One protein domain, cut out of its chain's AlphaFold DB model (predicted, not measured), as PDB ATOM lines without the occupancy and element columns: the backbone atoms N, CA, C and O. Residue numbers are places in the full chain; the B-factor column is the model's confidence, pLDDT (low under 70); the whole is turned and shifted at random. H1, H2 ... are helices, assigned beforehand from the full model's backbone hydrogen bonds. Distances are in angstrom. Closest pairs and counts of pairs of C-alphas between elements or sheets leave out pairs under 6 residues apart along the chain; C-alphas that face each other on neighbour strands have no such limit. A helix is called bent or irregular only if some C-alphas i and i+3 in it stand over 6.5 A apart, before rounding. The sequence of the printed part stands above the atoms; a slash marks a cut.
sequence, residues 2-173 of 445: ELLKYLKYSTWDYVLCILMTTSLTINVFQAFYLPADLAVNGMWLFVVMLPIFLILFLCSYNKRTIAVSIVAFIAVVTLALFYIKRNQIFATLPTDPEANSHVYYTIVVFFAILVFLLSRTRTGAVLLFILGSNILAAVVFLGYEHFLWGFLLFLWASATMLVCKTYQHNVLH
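AT A GLANCE: This is residues 2 to 173 of the 445 residues of the protein "DUF4129 domain-containing protein" of Thermoanaerobacterales bacterium (UniProt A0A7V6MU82). This is an elongated helical bundle built around the arm H1b, with H6, H7 and H8 grouped about it in an up-and-down bundle, each helix running against the one before it. H3 packs on H1b and H6 at a slant, H4 folds back from the end of H3, H1a turns off at one end, and the short H2 and H5 lie toward the other. The printed part has 172 residues with eight named helices, H1 to H8 in order, and no named strand: all helix. It is compact, with a radius of gyration of the C-alphas of 16.9 A, and spans 55 by 34 by 25 A.

HOW THE PARTS SIT: Start at H1, residues 2 to 29, assigned as one helix by its hydrogen bonds but bent: C-alphas 9 and 12 are 7.3 A apart, and its arms H1a, residues 2 to 9, and H1b, residues 12 to 29, stand at a steep tilt of 59 degrees. H2, residues 36 to 39, is close to H1b but not clearly touching, with the C-alphas of Phe 29 and Ala 39 closest at 7.5 A. H3, residues 42 to 59, touches H1b, closest at C-alphas Thr 22 and Phe 46, 6.2 A, at a steep tilt of 47 degrees, opposite ways. H4, residues 63 to 86, touches H3 with residues 65 to 69 alone, closest at C-alphas Cys 59 and Thr 65, 5.6 A. H5, residues 89 to 92, is close to H6, residues 97 to 119, but not clearly touching: C-alphas Ile 89 and Ala 99 are closest at 6.1 A. H6 touches H1b at C-alphas Thr 21 and Ala 112, the closest at 5.8 A. H7, residues 122 to 141, forms a hairpin with H6, and H8, residues 148 to 173, forms one with H7 at a shallow tilt of 13 degrees, C-alphas Arg 122 and Lys 165 being closest at 5.8 A. Every O i to N i+4 pair is within hydrogen-bond range in H1a, H1b, H4, H6, H7 and H8, and 12 of 14 are in H3; H2 and H5 are too short for such a pair.

IN THESE COORDINATES: Find C-alpha 2 at (36.972, 5.289, -57.037), where H1a begins; H1b then runs 25.7 A. H3 covers 26.1 A with a kink of 26 degrees near residue 49, H4 34.6 A, H6 33.5 A and H7 28.5 A. H8 runs 37.7 A to C-alpha 173 at (58.018, 11.375, -53.338).

THE WHOLE: The C-alphas of Thr 95 and His 173 are the two farthest apart, 56.4 A. The printed part has no cut, and no link is long. Mean pLDDT of the printed part is 73.6; look for values under 70 at, among others, residues 2 to 9, 31 to 42 and 87 to 102.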
ATOM      1  N   GLU A   2      35.932   4.331 -57.471       55.16
ATOM      2  CA  GLU A   2      36.972   5.289 -57.037       55.16
ATOM      3  C   GLU A   2      36.553   6.178 -55.853       55.16
ATOM      4  O   GLU A   2      37.346   6.384 -54.939       55.16
ATOM      5  N   LEU A   3      35.285   6.601 -55.791       54.91
ATOM      6  CA  LEU A   3      34.749   7.405 -54.682       54.91
ATOM      7  C   LEU A   3      34.799   6.673 -53.332       54.91
ATOM      8  O   LEU A   3      35.189   7.261 -52.330       54.91
ATOM      9  N   LEU A   4      34.511   5.367 -53.316       56.12
ATOM     10  CA  LEU A   4      34.590   4.545 -52.102       56.12
ATOM     11  C   LEU A   4      36.042   4.346 -51.631       56.12
ATOM     12  O   LEU A   4      36.307   4.303 -50.431       56.12
ATOM     13  N   LYS A   5      36.996   4.268 -52.570       59.25
ATOM     14  CA  LYS A   5      38.436   4.207 -52.265       59.25
ATOM     15  C   LYS A   5      38.953   5.547 -51.731       59.25
ATOM     16  O   LYS A   5      39.693   5.547 -50.751       59.25
ATOM     17  N   TYR A   6      38.525   6.668 -52.318       63.53
ATOM     18  CA  TYR A   6      38.847   8.015 -51.835       63.53
ATOM     19  C   TYR A   6      38.278   8.258 -50.432       63.53
ATOM     20  O   TYR A   6      39.014   8.670 -49.538       63.53
ATOM     21  N   LEU A   7      37.006   7.915 -50.206       60.38
ATOM     22  CA  LEU A   7      36.358   8.069 -48.905       60.38
ATOM     23  C   LEU A   7      37.066   7.229 -47.834       60.38
ATOM     24  O   LEU A   7      37.367   7.748 -46.767       60.38
ATOM     25  N   LYS A   8      37.426   5.974 -48.148       65.31
ATOM     26  CA  LYS A   8      38.160   5.071 -47.242       65.31
ATOM     27  C   LYS A   8      39.564   5.577 -46.888       65.31
ATOM     28  O   LYS A   8      40.021   5.341 -45.777       65.31
ATOM     29  N   TYR A   9      40.246   6.258 -47.809       67.19
ATOM     30  CA  TYR A   9      41.552   6.876 -47.549       67.19
ATOM     31  C   TYR A   9      41.431   8.197 -46.772       67.19
ATOM     32  O   TYR A   9      42.323   8.562 -46.014       67.19
ATOM     33  N   SER A  10      40.308   8.896 -46.944       72.25
ATOM     34  CA  SER A  10      40.043  10.217 -46.379       72.25
ATOM     35  C   SER A  10      39.286  10.190 -45.041       72.25
ATOM     36  O   SER A  10      39.017  11.256 -44.485       72.25
ATOM     37  N   THR A  11      38.938   9.012 -44.509       78.31
ATOM     38  CA  THR A  11      38.201   8.863 -43.240       78.31
ATOM     39  C   THR A  11      38.958   9.448 -42.053       78.31
ATOM     40  O   THR A  11      38.368  10.145 -41.232       78.31
ATOM     41  N   TRP A  12      40.269   9.212 -41.972       80.19
ATOM     42  CA  TRP A  12      41.100   9.756 -40.898       80.19
ATOM     43  C   TRP A  12      41.233  11.277 -40.990       80.19
ATOM     44  O   TRP A  12      41.083  11.958 -39.980       80.19
ATOM     45  N   ASP A  13      41.410  11.820 -42.198       81.81
ATOM     46  CA  ASP A  13      41.435  13.271 -42.424       81.81
ATOM     47  C   ASP A  13      40.107  13.924 -41.999       81.81
ATOM     48  O   ASP A  13      40.106  14.999 -41.400       81.81
ATOM     49  N   TYR A  14      38.979  13.265 -42.275       83.38
ATOM     50  CA  TYR A  14      37.639  13.722 -41.904       83.38
ATOM     51  C   TYR A  14      37.452  13.797 -40.384       83.38
ATOM     52  O   TYR A  14      37.088  14.849 -39.859       83.38
ATOM     53  N   VAL A  15      37.775  12.714 -39.668       86.19
ATOM     54  CA  VAL A  15      37.674  12.662 -38.199       86.19
ATOM     55  C   VAL A  15      38.580  13.711 -37.556       86.19
ATOM     56  O   VAL A  15      38.143  14.451 -36.678       86.19
ATOM     57  N   LEU A  16      39.825  13.827 -38.025       87.00
ATOM     58  CA  LEU A  16      40.784  14.790 -37.489       87.00
ATOM     59  C   LEU A  16      40.331  16.241 -37.705       87.00
ATOM     60  O   LEU A  16      40.473  17.055 -36.794       87.00
ATOM     61  N   CYS A  17      39.746  16.576 -38.861       86.88
ATOM     62  CA  CYS A  17      39.227  17.926 -39.119       86.88
ATOM     63  C   CYS A  17      38.049  18.288 -38.204       86.88
ATOM     64  O   CYS A  17      37.999  19.411 -37.698       86.88
ATOM     65  N   ILE A  18      37.134  17.347 -37.951       86.94
ATOM     66  CA  ILE A  18      36.007  17.567 -37.031       86.94
ATOM     67  C   ILE A  18      36.522  17.804 -35.615       86.94
ATOM     68  O   ILE A  18      36.107  18.761 -34.967       86.94
ATOM     69  N   LEU A  19      37.454  16.967 -35.156       87.94
ATOM     70  CA  LEU A  19      38.067  17.087 -33.836       87.94
ATOM     71  C   LEU A  19      38.780  18.435 -33.663       87.94
ATOM     72  O   LEU A  19      38.514  19.142 -32.696       87.94
ATOM     73  N   MET A  20      39.611  18.837 -34.630       88.38
ATOM     74  CA  MET A  20      40.290  20.137 -34.601       88.38
ATOM     75  C   MET A  20      39.304  21.303 -34.554       88.38
ATOM     76  O   MET A  20      39.465  22.213 -33.744       88.38
ATOM     77  N   THR A  21      38.274  21.275 -35.398       88.06
ATOM     78  CA  THR A  21      37.309  22.378 -35.481       88.06
ATOM     79  C   THR A  21      36.491  22.478 -34.206       88.06
ATOM     80  O   THR A  21      36.407  23.558 -33.641       88.06
ATOM     81  N   THR A  22      35.977  21.349 -33.712       86.56
ATOM     82  CA  THR A  22      35.174  21.270 -32.481       86.56
ATOM     83  C   THR A  22      35.951  21.821 -31.289       86.56
ATOM     84  O   THR A  22      35.458  22.674 -30.549       86.56
ATOM     85  N   SER A  23      37.202  21.387 -31.133       84.94
ATOM     86  CA  SER A  23      38.085  21.849 -30.065       84.94
ATOM     87  C   SER A  23      38.414  23.337 -30.149       84.94
ATOM     88  O   SER A  23      38.439  24.014 -29.120       84.94
ATOM     89  N   LEU A  24      38.658  23.853 -31.356       86.12
ATOM     90  CA  LEU A  24      38.962  25.264 -31.572       86.12
ATOM     91  C   LEU A  24      37.733  26.137 -31.289       86.12
ATOM     92  O   LEU A  24      37.832  27.105 -30.542       86.12
ATOM     93  N   THR A  25      36.563  25.762 -31.812       85.31
ATOM     94  CA  THR A  25      35.321  26.524 -31.629       85.31
ATOM     95  C   THR A  25      34.865  26.551 -30.177       85.31
ATOM     96  O   THR A  25      34.446  27.604 -29.723       85.31
ATOM     97  N   ILE A  26      34.997  25.451 -29.421       82.94
ATOM     98  CA  ILE A  26      34.625  25.428 -27.993       82.94
ATOM     99  C   ILE A  26      35.450  26.445 -27.193       82.94
ATOM    100  O   ILE A  26      34.887  27.176 -26.389       82.94
ATOM    101  N   ASN A  27      36.762  26.530 -27.438       80.12
ATOM    102  CA  ASN A  27      37.620  27.485 -26.728       80.12
ATOM    103  C   ASN A  27      37.388  28.929 -27.194       80.12
ATOM    104  O   ASN A  27      37.407  29.847 -26.385       80.12
ATOM    105  N   VAL A  28      37.135  29.146 -28.488       81.00
ATOM    106  CA  VAL A  28      36.819  30.485 -29.009       81.00
ATOM    107  C   VAL A  28      35.466  30.974 -28.491       81.00
ATOM    108  O   VAL A  28      35.321  32.152 -28.187       81.00
ATOM    109  N   PHE A  29      34.486  30.086 -28.330       77.94
ATOM    110  CA  PHE A  29      33.173  30.433 -27.794       77.94
ATOM    111  C   PHE A  29      33.197  30.911 -26.350       77.94
ATOM    112  O   PHE A  29      32.343  31.705 -25.982       77.94
ATOM    113  N   GLN A  30      34.211  30.550 -25.566       71.94
ATOM    114  CA  GLN A  30      34.390  31.107 -24.224       71.94
ATOM    115  C   GLN A  30      34.785  32.597 -24.239       71.94
ATOM    116  O   GLN A  30      34.652  33.273 -23.222       71.94
ATOM    117  N   ALA A  31      35.218  33.128 -25.389       67.50
ATOM    118  CA  ALA A  31      35.484  34.554 -25.581       67.50
ATOM    119  C   ALA A  31      34.247  35.360 -26.033       67.50
ATOM    120  O   ALA A  31      34.313  36.588 -26.081       67.50
ATOM    121  N   PHE A  32      33.128  34.703 -26.364       69.00
ATOM    122  CA  PHE A  32      31.891  35.351 -26.809       69.00
ATOM    123  C   PHE A  32      30.752  35.105 -25.813       69.00
ATOM    124  O   PHE A  32      30.614  34.016 -25.262       69.00
ATOM    125  N   TYR A  33      29.887  36.102 -25.614       61.53
ATOM    126  CA  TYR A  33      28.660  35.924 -24.836       61.53
ATOM    127  C   TYR A  33      27.658  35.093 -25.651       61.53
ATOM    128  O   TYR A  33      27.114  35.563 -26.647       61.53
ATOM    129  N   LEU A  34      27.444  33.840 -25.244       64.75
ATOM    130  CA  LEU A  34      26.527  32.905 -25.896       64.75
ATOM    131  C   LEU A  34      25.355  32.558 -24.970       64.75
ATOM    132  O   LEU A  34      25.565  32.387 -23.768       64.75
ATOM    133  N   PRO A  35      24.129  32.406 -25.506       60.81
ATOM    134  CA  PRO A  35      22.992  31.937 -24.727       60.81
ATOM    135  C   PRO A  35      23.266  30.540 -24.149       60.81
ATOM    136  O   PRO A  35      23.871  29.686 -24.807       60.81
ATOM    137  N   ALA A  36      22.810  30.313 -22.912       56.56
ATOM    138  CA  ALA A  36      23.098  29.113 -22.121       56.56
ATOM    139  C   ALA A  36      22.730  27.798 -22.838       56.56
ATOM    140  O   ALA A  36      23.423  26.795 -22.675       56.56
ATOM    141  N   ASP A  37      21.714  27.821 -23.703       60.47
ATOM    142  CA  ASP A  37      21.263  26.652 -24.467       60.47
ATOM    143  C   ASP A  37      22.275  26.195 -25.537       60.47
ATOM    144  O   ASP A  37      22.350  25.009 -25.860       60.47
ATOM    145  N   LEU A  38      23.088  27.116 -26.074       60.84
ATOM    146  CA  LEU A  38      24.093  26.825 -27.108       60.84
ATOM    147  C   LEU A  38      25.500  26.605 -26.528       60.84
ATOM    148  O   LEU A  38      26.298  25.878 -27.121       60.84
ATOM    149  N   ALA A  39      25.814  27.220 -25.385       55.72
ATOM    150  CA  ALA A  39      27.146  27.178 -24.778       55.72
ATOM    151  C   ALA A  39      27.479  25.829 -24.105       55.72
ATOM    152  O   ALA A  39      28.645  25.454 -24.004       55.72
ATOM    153  N   VAL A  40      26.466  25.083 -23.653       52.94
ATOM    154  CA  VAL A  40      26.660  23.947 -22.731       52.94
ATOM    155  C   VAL A  40      26.931  22.613 -23.442       52.94
ATOM    156  O   VAL A  40      27.446  21.679 -22.828       52.94
ATOM    157  N   ASN A  41      26.649  22.488 -24.742       67.50
ATOM    158  CA  ASN A  41      26.563  21.172 -25.377       67.50
ATOM    159  C   ASN A  41      27.638  20.930 -26.453       67.50
ATOM    160  O   ASN A  41      27.382  20.997 -27.656       67.50
ATOM    161  N   GLY A  42      28.856  20.574 -26.028       69.50
ATOM    162  CA  GLY A  42      29.947  20.192 -26.941       69.50
ATOM    163  C   GLY A  42      29.598  19.016 -27.871       69.50
ATOM    164  O   GLY A  42      30.105  18.938 -28.990       69.50
ATOM    165  N   MET A  43      28.674  18.140 -27.454       75.62
ATOM    166  CA  MET A  43      28.136  17.072 -28.305       75.62
ATOM    167  C   MET A  43      27.281  17.614 -29.454       75.62
ATOM    168  O   MET A  43      27.386  17.115 -30.573       75.62
ATOM    169  N   TRP A  44      26.479  18.653 -29.214       77.50
ATOM    170  CA  TRP A  44      25.676  19.286 -30.263       77.50
ATOM    171  C   TRP A  44      26.562  19.894 -31.348       77.50
ATOM    172  O   TRP A  44      26.334  19.682 -32.538       77.50
ATOM    173  N   LEU A  45      27.642  20.560 -30.937       79.19
ATOM    174  CA  LEU A  45      28.614  21.128 -31.862       79.19
ATOM    175  C   LEU A  45      29.252  20.040 -32.738       79.19
ATOM    176  O   LEU A  45      29.340  20.202 -33.953       79.19
ATOM    177  N   PHE A  46      29.621  18.895 -32.156       80.88
ATOM    178  CA  PHE A  46      30.138  17.754 -32.914       80.88
ATOM    179  C   PHE A  46      29.118  17.220 -33.938       80.88
ATOM    180  O   PHE A  46      29.474  16.957 -35.088       80.88
ATOM    181  N   VAL A  47      27.841  17.110 -33.550       80.38
ATOM    182  CA  VAL A  47      26.752  16.664 -34.437       80.38
ATOM    183  C   VAL A  47      26.543  17.630 -35.602       80.38
ATOM    184  O   VAL A  47      26.391  17.178 -36.733       80.38
ATOM    185  N   VAL A  48      26.600  18.943 -35.362       81.12
ATOM    186  CA  VAL A  48      26.480  19.974 -36.409       81.12
ATOM    187  C   VAL A  48      27.679  19.959 -37.367       81.12
ATOM    188  O   VAL A  48      27.519  20.190 -38.567       81.12
ATOM    189  N   MET A  49      28.880  19.635 -36.882       82.00
ATOM    190  CA  MET A  49      30.091  19.584 -37.710       82.00
ATOM    191  C   MET A  49      30.108  18.403 -38.691       82.00
ATOM    192  O   MET A  49      30.656  18.533 -39.787       82.00
ATOM    193  N   LEU A  50      29.494  17.266 -38.344       80.75
ATOM    194  CA  LEU A  50      29.431  16.076 -39.205       80.75
ATOM    195  C   LEU A  50      28.869  16.367 -40.616       80.75
ATOM    196  O   LEU A  50      29.584  16.131 -41.593       80.75
ATOM    197  N   PRO A  51      27.641  16.900 -40.788       79.56
ATOM    198  CA  PRO A  51      27.092  17.164 -42.116       79.56
ATOM    199  C   PRO A  51      27.883  18.236 -42.878       79.56
ATOM    200  O   PRO A  51      28.062  18.109 -44.089       79.56
ATOM    201  N   ILE A  52      28.417  19.251 -42.187       81.31
ATOM    202  CA  ILE A  52      29.218  20.317 -42.809       81.31
ATOM    203  C   ILE A  52      30.485  19.728 -43.437       81.31
ATOM    204  O   ILE A  52      30.752  19.935 -44.624       81.31
ATOM    205  N   PHE A  53      31.250  18.946 -42.673       79.62
ATOM    206  CA  PHE A  53      32.446  18.305 -43.205       79.62
ATOM    207  C   PHE A  53      32.110  17.259 -44.266       79.62
ATOM    208  O   PHE A  53      32.866  17.117 -45.224       79.62
ATOM    209  N   LEU A  54      30.979  16.556 -44.158       80.00
ATOM    210  CA  LEU A  54      30.578  15.573 -45.163       80.00
ATOM    211  C   LEU A  54      30.391  16.244 -46.529       80.00
ATOM    212  O   LEU A  54      30.936  15.767 -47.526       80.00
ATOM    213  N   ILE A  55      29.701  17.388 -46.558       79.00
ATOM    214  CA  ILE A  55      29.504  18.199 -47.766       79.00
ATOM    215  C   ILE A  55      30.854  18.684 -48.309       79.00
ATOM    216  O   ILE A  55      31.148  18.496 -49.489       79.00
ATOM    217  N   LEU A  56      31.719  19.235 -47.450       76.50
ATOM    218  CA  LEU A  56      33.039  19.728 -47.858       76.50
ATOM    219  C   LEU A  56      33.924  18.615 -48.450       76.50
ATOM    220  O   LEU A  56      34.572  18.811 -49.481       76.50
ATOM    221  N   PHE A  57      33.934  17.421 -47.850       75.19
ATOM    222  CA  PHE A  57      34.704  16.283 -48.360       75.19
ATOM    223  C   PHE A  57      34.119  15.703 -49.657       75.19
ATOM    224  O   PHE A  57      34.908  15.330 -50.532       75.19
ATOM    225  N   LEU A  58      32.790  15.699 -49.834       73.69
ATOM    226  CA  LEU A  58      32.143  15.358 -51.111       73.69
ATOM    227  C   LEU A  58      32.548  16.341 -52.220       73.69
ATOM    228  O   LEU A  58      32.916  15.923 -53.320       73.69
ATOM    229  N   CYS A  59      32.566  17.641 -51.919       68.75
ATOM    230  CA  CYS A  59      32.990  18.685 -52.853       68.75
ATOM    231  C   CYS A  59      34.490  18.635 -53.196       68.75
ATOM    232  O   CYS A  59      34.916  19.261 -54.161       68.75
ATOM    233  N   SER A  60      35.317  17.876 -52.476       67.38
ATOM    234  CA  SER A  60      36.766  17.787 -52.724       67.38
ATOM    235  C   SER A  60      37.190  16.582 -53.570       67.38
ATOM    236  O   SER A  60      38.385  16.305 -53.676       67.38
ATOM    237  N   TYR A  61      36.247  15.866 -54.186       66.44
ATOM    238  CA  TYR A  61      36.550  14.676 -54.986       66.44
ATOM    239  C   TYR A  61      37.434  14.960 -56.223       66.44
ATOM    240  O   TYR A  61      38.229  14.110 -56.616       66.44
ATOM    241  N   ASN A  62      37.344  16.150 -56.832       69.81
ATOM    242  CA  ASN A  62      38.078  16.507 -58.052       69.81
ATOM    243  C   ASN A  62      38.792  17.872 -57.920       69.81
ATOM    244  O   ASN A  62      38.326  18.777 -57.232       69.81
ATOM    245  N   LYS A  63      39.908  18.084 -58.636       65.06
ATOM    246  CA  LYS A  63      40.645  19.367 -58.653       65.06
ATOM    247  C   LYS A  63      39.760  20.550 -59.067       65.06
ATOM    248  O   LYS A  63      39.903  21.642 -58.526       65.06
ATOM    249  N   ARG A  64      38.813  20.323 -59.987       62.44
ATOM    250  CA  ARG A  64      37.821  21.332 -60.399       62.44
ATOM    251  C   ARG A  64      36.822  21.657 -59.285       62.44
ATOM    252  O   ARG A  64      36.464  22.814 -59.116       62.44
ATOM    253  N   THR A  65      36.412  20.666 -58.495       67.56
ATOM    254  CA  THR A  65      35.433  20.860 -57.417       67.56
ATOM    255  C   THR A  65      36.066  21.505 -56.176       67.56
ATOM    256  O   THR A  65      35.393  22.257 -55.477       67.56
ATOM    257  N   ILE A  66      37.383  21.349 -55.969       64.06
ATOM    258  CA  ILE A  66      38.143  22.120 -54.966       64.06
ATOM    259  C   ILE A  66      38.116  23.621 -55.289       64.06
ATOM    260  O   ILE A  66      37.815  24.424 -54.410       64.06
ATOM    261  N   ALA A  67      38.369  24.011 -56.544       64.81
ATOM    262  CA  ALA A  67      38.296  25.416 -56.952       64.81
ATOM    263  C   ALA A  67      36.888  26.003 -56.731       64.81
ATOM    264  O   ALA A  67      36.753  27.096 -56.188       64.81
ATOM    265  N   VAL A  68      35.843  25.231 -57.051       66.00
ATOM    266  CA  VAL A  68      34.446  25.606 -56.776       66.00
ATOM    267  C   VAL A  68      34.188  25.765 -55.272       66.00
ATOM    268  O   VAL A  68      33.536  26.724 -54.877       66.00
ATOM    269  N   SER A  69      34.747  24.897 -54.420       63.66
ATOM    270  CA  SER A  69      34.606  25.005 -52.957       63.66
ATOM    271  C   SER A  69      35.278  26.254 -52.369       63.66
ATOM    272  O   SER A  69      34.737  26.865 -51.452       63.66
ATOM    273  N   ILE A  70      36.413  26.684 -52.931       65.62
ATOM    274  CA  ILE A  70      37.112  27.912 -52.517       65.62
ATOM    275  C   ILE A  70      36.303  29.150 -52.922       65.62
ATOM    276  O   ILE A  70      36.139  30.069 -52.124       65.62
ATOM    277  N   VAL A  71      35.755  29.167 -54.140       69.31
ATOM    278  CA  VAL A  71      34.886  30.260 -54.605       69.31
ATOM    279  C   VAL A  71      33.594  30.313 -53.783       69.31
ATOM    280  O   VAL A  71      33.189  31.392 -53.354       69.31
ATOM    281  N   ALA A  72      32.990  29.159 -53.486       67.00
ATOM    282  CA  ALA A  72      31.828  29.065 -52.608       67.00
ATOM    283  C   ALA A  72      32.139  29.559 -51.186       67.00
ATOM    284  O   ALA A  72      31.323  30.258 -50.598       67.00
ATOM    285  N   PHE A  73      33.331  29.279 -50.650       67.81
ATOM    286  CA  PHE A  73      33.771  29.816 -49.359       67.81
ATOM    287  C   PHE A  73      33.867  31.341 -49.364       67.81
ATOM    288  O   PHE A  73      33.322  31.986 -48.472       67.81
ATOM    289  N   ILE A  74      34.517  31.923 -50.377       65.56
ATOM    290  CA  ILE A  74      34.636  33.382 -50.498       65.56
ATOM    291  C   ILE A  74      33.241  34.009 -50.587       65.56
ATOM    292  O   ILE A  74      32.975  34.999 -49.909       65.56
ATOM    293  N   ALA A  75      32.325  33.402 -51.346       70.25
ATOM    294  CA  ALA A  75      30.939  33.848 -51.439       70.25
ATOM    295  C   ALA A  75      30.194  33.743 -50.093       70.25
ATOM    296  O   ALA A  75      29.556  34.703 -49.678       70.25
ATOM    297  N   VAL A  76      30.311  32.626 -49.367       70.75
ATOM    298  CA  VAL A  76      29.643  32.433 -48.065       70.75
ATOM    299  C   VAL A  76      30.185  33.399 -47.010       70.75
ATOM    300  O   VAL A  76      29.400  34.004 -46.287       70.75
ATOM    301  N   VAL A  77      31.502  33.604 -46.942       64.25
ATOM    302  CA  VAL A  77      32.117  34.539 -45.984       64.25
ATOM    303  C   VAL A  77      31.757  35.984 -46.311       64.25
ATOM    304  O   VAL A  77      31.392  36.736 -45.413       64.25
ATOM    305  N   THR A  78      31.814  36.387 -47.583       67.81
ATOM    306  CA  THR A  78      31.434  37.753 -47.986       67.81
ATOM    307  C   THR A  78      29.953  38.026 -47.746       67.81
ATOM    308  O   THR A  78      29.611  39.104 -47.266       67.81
ATOM    309  N   LEU A  79      29.080  37.045 -47.992       68.62
ATOM    310  CA  LEU A  79      27.644  37.158 -47.742       68.62
ATOM    311  C   LEU A  79      27.333  37.171 -46.238       68.62
ATOM    312  O   LEU A  79      26.515  37.978 -45.804       68.62
ATOM    313  N   ALA A  80      28.039  36.378 -45.426       64.44
ATOM    314  CA  ALA A  80      27.927  36.412 -43.968       64.44
ATOM    315  C   ALA A  80      28.407  37.750 -43.382       64.44
ATOM    316  O   ALA A  80      27.711  38.351 -42.567       64.44
ATOM    317  N   LEU A  81      29.550  38.274 -43.837       65.50
ATOM    318  CA  LEU A  81      30.050  39.590 -43.423       65.50
ATOM    319  C   LEU A  81      29.115  40.722 -43.867       65.50
ATOM    320  O   LEU A  81      28.884  41.665 -43.110       65.50
ATOM    321  N   PHE A  82      28.542  40.622 -45.070       69.69
ATOM    322  CA  PHE A  82      27.546  41.573 -45.560       69.69
ATOM    323  C   PHE A  82      26.254  41.511 -44.740       69.69
ATOM    324  O   PHE A  82      25.721  42.557 -44.387       69.69
ATOM    325  N   TYR A  83      25.782  40.315 -44.379       67.06
ATOM    326  CA  TYR A  83      24.618  40.112 -43.515       67.06
ATOM    327  C   TYR A  83      24.841  40.702 -42.115       67.06
ATOM    328  O   TYR A  83      24.014  41.472 -41.629       67.06
ATOM    329  N   ILE A  84      26.002  40.432 -41.511       65.38
ATOM    330  CA  ILE A  84      26.392  40.974 -40.201       65.38
ATOM    331  C   ILE A  84      26.468  42.504 -40.230       65.38
ATOM    332  O   ILE A  84      25.945  43.167 -39.332       65.38
ATOM    333  N   LYS A  85      27.081  43.077 -41.275       66.56
ATOM    334  CA  LYS A  85      27.195  44.532 -41.446       66.56
ATOM    335  C   LYS A  85      25.839  45.189 -41.711       66.56
ATOM    336  O   LYS A  85      25.572  46.258 -41.173       66.56
ATOM    337  N   ARG A  86      24.992  44.563 -42.534       70.50
ATOM    338  CA  ARG A  86      23.662  45.069 -42.896       70.50
ATOM    339  C   ARG A  86      22.712  45.098 -41.702       70.50
ATOM    340  O   ARG A  86      21.958  46.053 -41.573       70.50
ATOM    341  N   ASN A  87      22.778  44.087 -40.839       62.41
ATOM    342  CA  ASN A  87      21.856  43.935 -39.713       62.41
ATOM    343  C   ASN A  87      22.399  44.502 -38.390       62.41
ATOM    344  O   ASN A  87      21.775  44.294 -37.358       62.41
ATOM    345  N   GLN A  88      23.557  45.182 -38.396       63.41
ATOM    346  CA  GLN A  88      24.196  45.755 -37.196       63.41
ATOM    347  C   GLN A  88      24.275  44.778 -36.005       63.41
ATOM    348  O   GLN A  88      24.152  45.176 -34.850       63.41
ATOM    349  N   ILE A  89      24.530  43.496 -36.278       57.41
ATOM    350  CA  ILE A  89      24.426  42.399 -35.296       57.41
ATOM    351  C   ILE A  89      25.358  42.609 -34.087       57.41
ATOM    352  O   ILE A  89      25.023  42.243 -32.967       57.41
ATOM    353  N   PHE A  90      26.507  43.263 -34.282       55.31
ATOM    354  CA  PHE A  90      27.425  43.603 -33.186       55.31
ATOM    355  C   PHE A  90      26.910  44.708 -32.250       55.31
ATOM    356  O   PHE A  90      27.372  44.785 -31.117       55.31
ATOM    357  N   ALA A  91      25.971  45.547 -32.696       53.06
ATOM    358  CA  ALA A  91      25.353  46.590 -31.875       53.06
ATOM    359  C   ALA A  91      24.145  46.066 -31.072       53.06
ATOM    360  O   ALA A  91      23.845  46.606 -30.012       53.06
ATOM    361  N   THR A  92      23.486  45.000 -31.545       53.12
ATOM    362  CA  THR A  92      22.316  44.363 -30.904       53.12
ATOM    363  C   THR A  92      22.650  43.084 -30.120       53.12
ATOM    364  O   THR A  92      21.765  42.468 -29.527       53.12
ATOM    365  N   LEU A  93      23.936  42.714 -30.060       54.38
ATOM    366  CA  LEU A  93      24.484  41.560 -29.328       54.38
ATOM    367  C   LEU A  93      24.017  41.423 -27.855       54.38
ATOM    368  O   LEU A  93      23.789  40.292 -27.420       54.38
ATOM    369  N   PRO A  94      23.852  42.516 -27.074       54.19
ATOM    370  CA  PRO A  94      23.366  42.407 -25.701       54.19
ATOM    371  C   PRO A  94      21.838  42.293 -25.574       54.19
ATOM    372  O   PRO A  94      21.363  41.994 -24.484       54.19
ATOM    373  N   THR A  95      21.059  42.531 -26.636       51.59
ATOM    374  CA  THR A  95      19.595  42.701 -26.541       51.59
ATOM    375  C   THR A  95      18.770  41.620 -27.241       51.59
ATOM    376  O   THR A  95      17.664  41.355 -26.776       51.59
ATOM    377  N   ASP A  96      19.282  40.962 -28.293       58.50
ATOM    378  CA  ASP A  96      18.519  39.965 -29.065       58.50
ATOM    379  C   ASP A  96      19.133  38.546 -29.028       58.50
ATOM    380  O   ASP A  96      20.235  38.322 -29.539       58.50
ATOM    381  N   PRO A  97      18.416  37.529 -28.508       59.34
ATOM    382  CA  PRO A  97      18.903  36.147 -28.474       59.34
ATOM    383  C   PRO A  97      19.019  35.505 -29.869       59.34
ATOM    384  O   PRO A  97      19.893  34.662 -30.088       59.34
ATOM    385  N   GLU A  98      18.203  35.927 -30.841       59.56
ATOM    386  CA  GLU A  98      18.279  35.438 -32.226       59.56
ATOM    387  C   GLU A  98      19.559  35.910 -32.934       59.56
ATOM    388  O   GLU A  98      20.206  35.128 -33.640       59.56
ATOM    389  N   ALA A  99      20.003  37.144 -32.664       58.88
ATOM    390  CA  ALA A  99      21.256  37.700 -33.174       58.88
ATOM    391  C   ALA A  99      22.477  36.875 -32.715       58.88
ATOM    392  O   ALA A  99      23.365  36.576 -33.520       58.88
ATOM    393  N   ASN A 100      22.470  36.403 -31.463       62.81
ATOM    394  CA  ASN A 100      23.526  35.550 -30.906       62.81
ATOM    395  C   ASN A 100      23.584  34.160 -31.563       62.81
ATOM    396  O   ASN A 100      24.671  33.608 -31.762       62.81
ATOM    397  N   SER A 101      22.439  33.608 -31.981       66.81
ATOM    398  CA  SER A 101      22.392  32.323 -32.691       66.81
ATOM    399  C   SER A 101      23.026  32.397 -34.089       66.81
ATOM    400  O   SER A 101      23.770  31.501 -34.494       66.81
ATOM    401  N   HIS A 102      22.821  33.498 -34.821       69.44
ATOM    402  CA  HIS A 102      23.407  33.686 -36.151       69.44
ATOM    403  C   HIS A 102      24.932  33.846 -36.102       69.44
ATOM    404  O   HIS A 102      25.642  33.312 -36.962       69.44
ATOM    405  N   VAL A 103      25.450  34.534 -35.081       71.19
ATOM    406  CA  VAL A 103      26.896  34.677 -34.852       71.19
ATOM    407  C   VAL A 103      27.531  33.322 -34.543       71.19
ATOM    408  O   VAL A 103      28.559  32.987 -35.135       71.19
ATOM    409  N   TYR A 104      26.882  32.496 -33.715       75.56
ATOM    410  CA  TYR A 104      27.337  31.136 -33.411       75.56
ATOM    411  C   TYR A 104      27.544  30.293 -34.679       75.56
ATOM    412  O   TYR A 104      28.643  29.785 -34.917       75.56
ATOM    413  N   TYR A 105      26.522  30.182 -35.536       75.94
ATOM    414  CA  TYR A 105      26.624  29.374 -36.756       75.94
ATOM    415  C   TYR A 105      27.627  29.949 -37.759       75.94
ATOM    416  O   TYR A 105      28.323  29.190 -38.436       75.94
ATOM    417  N   THR A 106      27.762  31.275 -37.823       75.56
ATOM    418  CA  THR A 106      28.751  31.919 -38.698       75.56
ATOM    419  C   THR A 106      30.177  31.567 -38.278       75.56
ATOM    420  O   THR A 106      30.996  31.206 -39.125       75.56
ATOM    421  N   ILE A 107      30.468  31.600 -36.975       78.81
ATOM    422  CA  ILE A 107      31.773  31.214 -36.423       78.81
ATOM    423  C   ILE A 107      32.051  29.724 -36.679       78.81
ATOM    424  O   ILE A 107      33.142  29.375 -37.136       78.81
ATOM    425  N   VAL A 108      31.058  28.853 -36.452       82.69
ATOM    426  CA  VAL A 108      31.150  27.409 -36.744       82.69
ATOM    427  C   VAL A 108      31.532  27.160 -38.202       82.69
ATOM    428  O   VAL A 108      32.507  26.458 -38.473       82.69
ATOM    429  N   VAL A 109      30.793  27.750 -39.145       81.12
ATOM    430  CA  VAL A 109      31.019  27.557 -40.584       81.12
ATOM    431  C   VAL A 109      32.374  28.127 -41.003       81.12
ATOM    432  O   VAL A 109      33.102  27.484 -41.761       81.12
ATOM    433  N   PHE A 110      32.751  29.293 -40.477       82.62
ATOM    434  CA  PHE A 110      34.041  29.914 -40.762       82.62
ATOM    435  C   PHE A 110      35.213  29.010 -40.359       82.62
ATOM    436  O   PHE A 110      36.073  28.712 -41.191       82.62
ATOM    437  N   PHE A 111      35.231  28.519 -39.115       85.25
ATOM    438  CA  PHE A 111      36.303  27.642 -38.651       85.25
ATOM    439  C   PHE A 111      36.294  26.286 -39.353       85.25
ATOM    440  O   PHE A 111      37.366  25.792 -39.698       85.25
ATOM    441  N   ALA A 112      35.120  25.709 -39.632       84.00
ATOM    442  CA  ALA A 112      35.023  24.444 -40.357       84.00
ATOM    443  C   ALA A 112      35.683  24.532 -41.739       84.00
ATOM    444  O   ALA A 112      36.470  23.661 -42.117       84.00
ATOM    445  N   ILE A 113      35.426  25.616 -42.474       79.62
ATOM    446  CA  ILE A 113      35.994  25.791 -43.810       79.62
ATOM    447  C   ILE A 113      37.478  26.179 -43.746       79.62
ATOM    448  O   ILE A 113      38.277  25.659 -44.526       79.62
ATOM    449  N   LEU A 114      37.880  27.025 -42.792       83.50
ATOM    450  CA  LEU A 114      39.284  27.390 -42.580       83.50
ATOM    451  C   LEU A 114      40.145  26.150 -42.283       83.50
ATOM    452  O   LEU A 114      41.154  25.915 -42.953       83.50
ATOM    453  N   VAL A 115      39.719  25.326 -41.319       87.62
ATOM    454  CA  VAL A 115      40.386  24.068 -40.949       87.62
ATOM    455  C   VAL A 115      40.418  23.111 -42.140       87.62
ATOM    456  O   VAL A 115      41.460  22.520 -42.421       87.62
ATOM    457  N   PHE A 116      39.312  22.998 -42.882       84.94
ATOM    458  CA  PHE A 116      39.226  22.157 -44.075       84.94
ATOM    459  C   PHE A 116      40.220  22.555 -45.175       84.94
ATOM    460  O   PHE A 116      40.881  21.692 -45.748       84.94
ATOM    461  N   LEU A 117      40.336  23.847 -45.491       80.81
ATOM    462  CA  LEU A 117      41.232  24.329 -46.545       80.81
ATOM    463  C   LEU A 117      42.701  24.139 -46.157       80.81
ATOM    464  O   LEU A 117      43.509  23.664 -46.960       80.81
ATOM    465  N   LEU A 118      43.041  24.468 -44.912       84.19
ATOM    466  CA  LEU A 118      44.401  24.349 -44.399       84.19
ATOM    467  C   LEU A 118      44.844  22.888 -44.284       84.19
ATOM    468  O   LEU A 118      45.988  22.564 -44.595       84.19
ATOM    469  N   SER A 119      43.947  21.972 -43.923       85.62
ATOM    470  CA  SER A 119      44.296  20.560 -43.746       85.62
ATOM    471  C   SER A 119      44.663  19.834 -45.053       85.62
ATOM    472  O   SER A 119      45.269  18.758 -45.020       85.62
ATOM    473  N   ARG A 120      44.356  20.415 -46.224       79.81
ATOM    474  CA  ARG A 120      44.599  19.785 -47.535       79.81
ATOM    475  C   ARG A 120      46.054  19.745 -47.961       79.81
ATOM    476  O   ARG A 120      46.440  18.840 -48.700       79.81
ATOM    477  N   THR A 121      46.857  20.705 -47.526       78.19
ATOM    478  CA  THR A 121      48.260  20.813 -47.935       78.19
ATOM    479  C   THR A 121      49.177  20.611 -46.738       78.19
ATOM    480  O   THR A 121      48.812  20.893 -45.601       78.19
ATOM    481  N   ARG A 122      50.401  20.126 -46.973       76.44
ATOM    482  CA  ARG A 122      51.409  19.994 -45.907       76.44
ATOM    483  C   ARG A 122      51.721  21.351 -45.273       76.44
ATOM    484  O   ARG A 122      51.811  21.454 -44.056       76.44
ATOM    485  N   THR A 123      51.886  22.375 -46.105       78.81
ATOM    486  CA  THR A 123      52.125  23.754 -45.670       78.81
ATOM    487  C   THR A 123      50.926  24.312 -44.913       78.81
ATOM    488  O   THR A 123      51.111  24.932 -43.873       78.81
ATOM    489  N   GLY A 124      49.706  24.023 -45.367       81.06
ATOM    490  CA  GLY A 124      48.484  24.399 -44.667       81.06
ATOM    491  C   GLY A 124      48.329  23.712 -43.308       81.06
ATOM    492  O   GLY A 124      47.965  24.379 -42.352       81.06
ATOM    493  N   ALA A 125      48.686  22.430 -43.165       83.31
ATOM    494  CA  ALA A 125      48.640  21.733 -41.875       83.31
ATOM    495  C   ALA A 125      49.646  22.314 -40.862       83.31
ATOM    496  O   ALA A 125      49.332  22.451 -39.681       83.31
ATOM    497  N   VAL A 126      50.836  22.709 -41.329       82.25
ATOM    498  CA  VAL A 126      51.826  23.443 -40.520       82.25
ATOM    499  C   VAL A 126      51.277  24.810 -40.103       82.25
ATOM    500  O   VAL A 126      51.376  25.188 -38.938       82.25
ATOM    501  N   LEU A 127      50.662  25.535 -41.037       84.62
ATOM    502  CA  LEU A 127      50.082  26.850 -40.783       84.62
ATOM    503  C   LEU A 127      48.883  26.765 -39.825       84.62
ATOM    504  O   LEU A 127      48.772  27.598 -38.934       84.62
ATOM    505  N   LEU A 128      48.054  25.724 -39.939       87.31
ATOM    506  CA  LEU A 128      46.943  25.428 -39.032       87.31
ATOM    507  C   LEU A 128      47.424  25.166 -37.606       87.31
ATOM    508  O   LEU A 128      46.823  25.674 -36.663       87.31
ATOM    509  N   PHE A 129      48.503  24.394 -37.453       86.12
ATOM    510  CA  PHE A 129      49.116  24.150 -36.150       86.12
ATOM    511  C   PHE A 129      49.564  25.471 -35.516       86.12
ATOM    512  O   PHE A 129      49.185  25.770 -34.390       86.12
ATOM    513  N   ILE A 130      50.290  26.308 -36.265       83.06
ATOM    514  CA  ILE A 130      50.776  27.598 -35.765       83.06
ATOM    515  C   ILE A 130      49.610  28.529 -35.410       83.06
ATOM    516  O   ILE A 130      49.546  29.024 -34.287       83.06
ATOM    517  N   LEU A 131      48.684  28.778 -36.339       84.69
ATOM    518  CA  LEU A 131      47.571  29.711 -36.126       84.69
ATOM    519  C   LEU A 131      46.619  29.235 -35.038       84.69
ATOM    520  O   LEU A 131      46.259  30.020 -34.167       84.69
ATOM    521  N   GLY A 132      46.245  27.956 -35.049       84.50
ATOM    522  CA  GLY A 132      45.359  27.398 -34.038       84.50
ATOM    523  C   GLY A 132      45.974  27.470 -32.645       84.50
ATOM    524  O   GLY A 132      45.326  27.963 -31.727       84.50
ATOM    525  N   SER A 133      47.247  27.086 -32.489       84.75
ATOM    526  CA  SER A 133      47.950  27.219 -31.207       84.75
ATOM    527  C   SER A 133      48.041  28.670 -30.732       84.75
ATOM    528  O   SER A 133      47.899  28.907 -29.537       84.75
ATOM    529  N   ASN A 134      48.223  29.639 -31.635       81.62
ATOM    530  CA  ASN A 134      48.221  31.060 -31.272       81.62
ATOM    531  C   ASN A 134      46.833  31.553 -30.841       81.62
ATOM    532  O   ASN A 134      46.739  32.257 -29.843       81.62
ATOM    533  N   ILE A 135      45.757  31.162 -31.534       83.56
ATOM    534  CA  ILE A 135      44.378  31.515 -31.142       83.56
ATOM    535  C   ILE A 135      44.062  30.950 -29.753       83.56
ATOM    536  O   ILE A 135      43.568  31.665 -28.887       83.56
ATOM    537  N   LEU A 136      44.398  29.682 -29.513       82.38
ATOM    538  CA  LEU A 136      44.207  29.030 -28.217       82.38
ATOM    539  C   LEU A 136      45.054  29.678 -27.109       82.38
ATOM    540  O   LEU A 136      44.563  29.880 -26.001       82.38
ATOM    541  N   ALA A 137      46.304  30.047 -27.402       79.06
ATOM    542  CA  ALA A 137      47.154  30.777 -26.465       79.06
ATOM    543  C   ALA A 137      46.606  32.180 -26.161       79.06
ATOM    544  O   ALA A 137      46.663  32.612 -25.013       79.06
ATOM    545  N   ALA A 138      46.032  32.864 -27.156       77.38
ATOM    546  CA  ALA A 138      45.388  34.158 -26.967       77.38
ATOM    547  C   ALA A 138      44.190  34.049 -26.012       77.38
ATOM    548  O   ALA A 138      44.108  34.829 -25.073       77.38
ATOM    549  N   VAL A 139      43.317  33.044 -26.166       76.06
ATOM    550  CA  VAL A 139      42.181  32.826 -25.243       76.06
ATOM    551  C   VAL A 139      42.656  32.696 -23.790       76.06
ATOM    552  O   VAL A 139      42.102  33.341 -22.901       76.06
ATOM    553  N   VAL A 140      43.721  31.922 -23.554       74.44
ATOM    554  CA  VAL A 140      44.314  31.754 -22.215       74.44
ATOM    555  C   VAL A 140      44.941  33.056 -21.712       74.44
ATOM    556  O   VAL A 140      44.773  33.407 -20.546       74.44
ATOM    557  N   PHE A 141      45.651  33.784 -22.575       71.50
ATOM    558  CA  PHE A 141      46.319  35.033 -22.213       71.50
ATOM    559  C   PHE A 141      45.330  36.149 -21.849       71.50
ATOM    560  O   PHE A 141      45.562  36.883 -20.893       71.50
ATOM    561  N   LEU A 142      44.206  36.252 -22.565       67.31
ATOM    562  CA  LEU A 142      43.150  37.221 -22.260       67.31
ATOM    563  C   LEU A 142      42.358  36.879 -20.979       67.31
ATOM    564  O   LEU A 142      41.492  37.651 -20.573       67.31
ATOM    565  N   GLY A 143      42.660  35.757 -20.315       63.12
ATOM    566  CA  GLY A 143      42.047  35.378 -19.041       63.12
ATOM    567  C   GLY A 143      40.619  34.845 -19.169       63.12
ATOM    568  O   GLY A 143      39.891  34.827 -18.176       63.12
ATOM    569  N   TYR A 144      40.208  34.415 -20.365       70.38
ATOM    570  CA  TYR A 144      38.931  33.729 -20.547       70.38
ATOM    571  C   TYR A 144      38.982  32.325 -19.930       70.38
ATOM    572  O   TYR A 144      40.040  31.689 -19.844       70.38
ATOM    573  N   GLU A 145      37.823  31.824 -19.499       67.12
ATOM    574  CA  GLU A 145      37.699  30.418 -19.120       67.12
ATOM    575  C   GLU A 145      38.103  29.552 -20.315       67.12
ATOM    576  O   GLU A 145      37.714  29.841 -21.442       67.12
ATOM    577  N   HIS A 146      38.918  28.521 -20.086       69.94
ATOM    578  CA  HIS A 146      39.423  27.660 -21.154       69.94
ATOM    579  C   HIS A 146      39.106  26.197 -20.861       69.94
ATOM    580  O   HIS A 146      39.269  25.707 -19.741       69.94
ATOM    581  N   PHE A 147      38.677  25.463 -21.885       77.56
ATOM    582  CA  PHE A 147      38.459  24.027 -21.776       77.56
ATOM    583  C   PHE A 147      39.762  23.273 -22.068       77.56
ATOM    584  O   PHE A 147      40.094  22.979 -23.221       77.56
ATOM    585  N   LEU A 148      40.496  22.925 -21.003       76.75
ATOM    586  CA  LEU A 148      41.811  22.264 -21.064       76.75
ATOM    587  C   LEU A 148      41.808  21.009 -21.950       76.75
ATOM    588  O   LEU A 148      42.716  20.803 -22.757       76.75
ATOM    589  N   TRP A 149      40.765  20.186 -21.854       78.62
ATOM    590  CA  TRP A 149      40.631  18.990 -22.686       78.62
ATOM    591  C   TRP A 149      40.453  19.324 -24.167       78.62
ATOM    592  O   TRP A 149      41.019  18.639 -25.014       78.62
ATOM    593  N   GLY A 150      39.740  20.404 -24.494       79.44
ATOM    594  CA  GLY A 150      39.616  20.899 -25.864       79.44
ATOM    595  C   GLY A 150      40.961  21.361 -26.417       79.44
ATOM    596  O   GLY A 150      41.307  21.013 -27.542       79.44
ATOM    597  N   PHE A 151      41.754  22.060 -25.604       81.31
ATOM    598  CA  PHE A 151      43.107  22.488 -25.964       81.31
ATOM    599  C   PHE A 151      44.030  21.299 -26.281       81.31
ATOM    600  O   PHE A 151      44.658  21.255 -27.342       81.31
ATOM    601  N   LEU A 152      44.075  20.299 -25.393       84.00
ATOM    602  CA  LEU A 152      44.881  19.091 -25.601       84.00
ATOM    603  C   LEU A 152      44.424  18.299 -26.829       84.00
ATOM    604  O   LEU A 152      45.258  17.810 -27.594       84.00
ATOM    605  N   LEU A 153      43.111  18.206 -27.043       85.62
ATOM    606  CA  LEU A 153      42.536  17.498 -28.181       85.62
ATOM    607  C   LEU A 153      42.895  18.192 -29.503       85.62
ATOM    608  O   LEU A 153      43.292  17.512 -30.449       85.62
ATOM    609  N   PHE A 154      42.862  19.528 -29.554       88.25
ATOM    610  CA  PHE A 154      43.313  20.289 -30.723       88.25
ATOM    611  C   PHE A 154      44.791  20.033 -31.041       88.25
ATOM    612  O   PHE A 154      45.142  19.755 -32.193       88.25
ATOM    613  N   LEU A 155      45.671  20.097 -30.035       86.44
ATOM    614  CA  LEU A 155      47.105  19.849 -30.218       86.44
ATOM    615  C   LEU A 155      47.378  18.426 -30.706       86.44
ATOM    616  O   LEU A 155      48.171  18.223 -31.624       86.44
ATOM    617  N   TRP A 156      46.693  17.441 -30.130       87.00
ATOM    618  CA  TRP A 156      46.819  16.053 -30.554       87.00
ATOM    619  C   TRP A 156      46.320  15.848 -31.992       87.00
ATOM    620  O   TRP A 156      47.021  15.249 -32.812       87.00
ATOM    621  N   ALA A 157      45.148  16.386 -32.340       85.94
ATOM    622  CA  ALA A 157      44.553  16.228 -33.668       85.94
ATOM    623  C   ALA A 157      45.364  16.949 -34.765       85.94
ATOM    624  O   ALA A 157      45.562  16.418 -35.858       85.94
ATOM    625  N   SER A 158      45.906  18.131 -34.469       86.19
ATOM    626  CA  SER A 158      46.768  18.870 -35.399       86.19
ATOM    627  C   SER A 158      48.148  18.219 -35.570       86.19
ATOM    628  O   SER A 158      48.632  18.094 -36.698       86.19
ATOM    629  N   ALA A 159      48.760  17.715 -34.491       82.06
ATOM    630  CA  ALA A 159      50.031  16.992 -34.561       82.06
ATOM    631  C   ALA A 159      49.905  15.674 -35.341       82.06
ATOM    632  O   ALA A 159      50.736  15.379 -36.202       82.06
ATOM    633  N   THR A 160      48.847  14.898 -35.087       83.88
ATOM    634  CA  THR A 160      48.568  13.656 -35.828       83.88
ATOM    635  C   THR A 160      48.316  13.932 -37.308       83.88
ATOM    636  O   THR A 160      48.898  13.251 -38.153       83.88
ATOM    637  N   MET A 161      47.571  14.988 -37.651       85.56
ATOM    638  CA  MET A 161      47.379  15.402 -39.044       85.56
ATOM    639  C   MET A 161      48.703  15.769 -39.732       85.56
ATOM    640  O   MET A 161      48.952  15.366 -40.871       85.56
ATOM    641  N   LEU A 162      49.599  16.476 -39.039       83.19
ATOM    642  CA  LEU A 162      50.916  16.847 -39.565       83.19
ATOM    643  C   LEU A 162      51.799  15.613 -39.810       83.19
ATOM    644  O   LEU A 162      52.446  15.519 -40.862       83.19
ATOM    645  N   VAL A 163      51.788  14.638 -38.891       81.00
ATOM    646  CA  VAL A 163      52.459  13.336 -39.062       81.00
ATOM    647  C   VAL A 163      51.912  12.621 -40.294       81.00
ATOM    648  O   VAL A 163      52.692  12.236 -41.167       81.00
ATOM    649  N   CYS A 164      50.588  12.488 -40.400       80.25
ATOM    650  CA  CYS A 164      49.924  11.817 -41.512       80.25
ATOM    651  C   CYS A 164      50.280  12.468 -42.854       80.25
ATOM    652  O   CYS A 164      50.697  11.770 -43.777       80.25
ATOM    653  N   LYS A 165      50.214  13.799 -42.963       81.38
ATOM    654  CA  LYS A 165      50.543  14.516 -44.208       81.38
ATOM    655  C   LYS A 165      52.023  14.441 -44.567       81.38
ATOM    656  O   LYS A 165      52.364  14.300 -45.741       81.38
ATOM    657  N   THR A 166      52.907  14.483 -43.574       75.69
ATOM    658  CA  THR A 166      54.352  14.324 -43.792       75.69
ATOM    659  C   THR A 166      54.684  12.903 -44.242       75.69
ATOM    660  O   THR A 166      55.475  12.719 -45.166       75.69
ATOM    661  N   TYR A 167      54.038  11.897 -43.650       73.88
ATOM    662  CA  TYR A 167      54.174  10.503 -44.055       73.88
ATOM    663  C   TYR A 167      53.673  10.276 -45.486       73.88
ATOM    664  O   TYR A 167      54.421   9.755 -46.310       73.88
ATOM    665  N   GLN A 168      52.461  10.735 -45.819       72.38
ATOM    666  CA  GLN A 168      51.882  10.621 -47.164       72.38
ATOM    667  C   GLN A 168      52.782  11.262 -48.230       72.38
ATOM    668  O   GLN A 168      53.054  10.654 -49.261       72.38
ATOM    669  N   HIS A 169      53.296  12.465 -47.963       69.31
ATOM    670  CA  HIS A 169      54.199  13.158 -48.878       69.31
ATOM    671  C   HIS A 169      55.522  12.403 -49.082       69.31
ATOM    672  O   HIS A 169      55.965  12.239 -50.216       69.31
ATOM    673  N   ASN A 170      56.127  11.895 -48.004       67.81
ATOM    674  CA  ASN A 170      57.383  11.147 -48.081       67.81
ATOM    675  C   ASN A 170      57.214   9.793 -48.791       67.81
ATOM    676  O   ASN A 170      58.095   9.391 -49.547       67.81
ATOM    677  N   VAL A 171      56.090   9.102 -48.596       68.25
ATOM    678  CA  VAL A 171      55.794   7.844 -49.303       68.25
ATOM    679  C   VAL A 171      55.584   8.083 -50.803       68.25
ATOM    680  O   VAL A 171      56.019   7.271 -51.611       68.25
ATOM    681  N   LEU A 172      54.964   9.204 -51.186       60.44
ATOM    682  CA  LEU A 172      54.700   9.534 -52.592       60.44
ATOM    683  C   LEU A 172      55.937  10.043 -53.351       60.44
ATOM    684  O   LEU A 172      56.035   9.816 -54.553       60.44
ATOM    685  N   HIS A 173      56.872  10.728 -52.681       58.28
ATOM    686  CA  HIS A 173      58.018  11.375 -53.338       58.28
ATOM    687  C   HIS A 173      59.374  10.684 -53.134       58.28
ATOM    688  O   HIS A 173      60.335  11.048 -53.811       58.28
TER     689      HIS A 173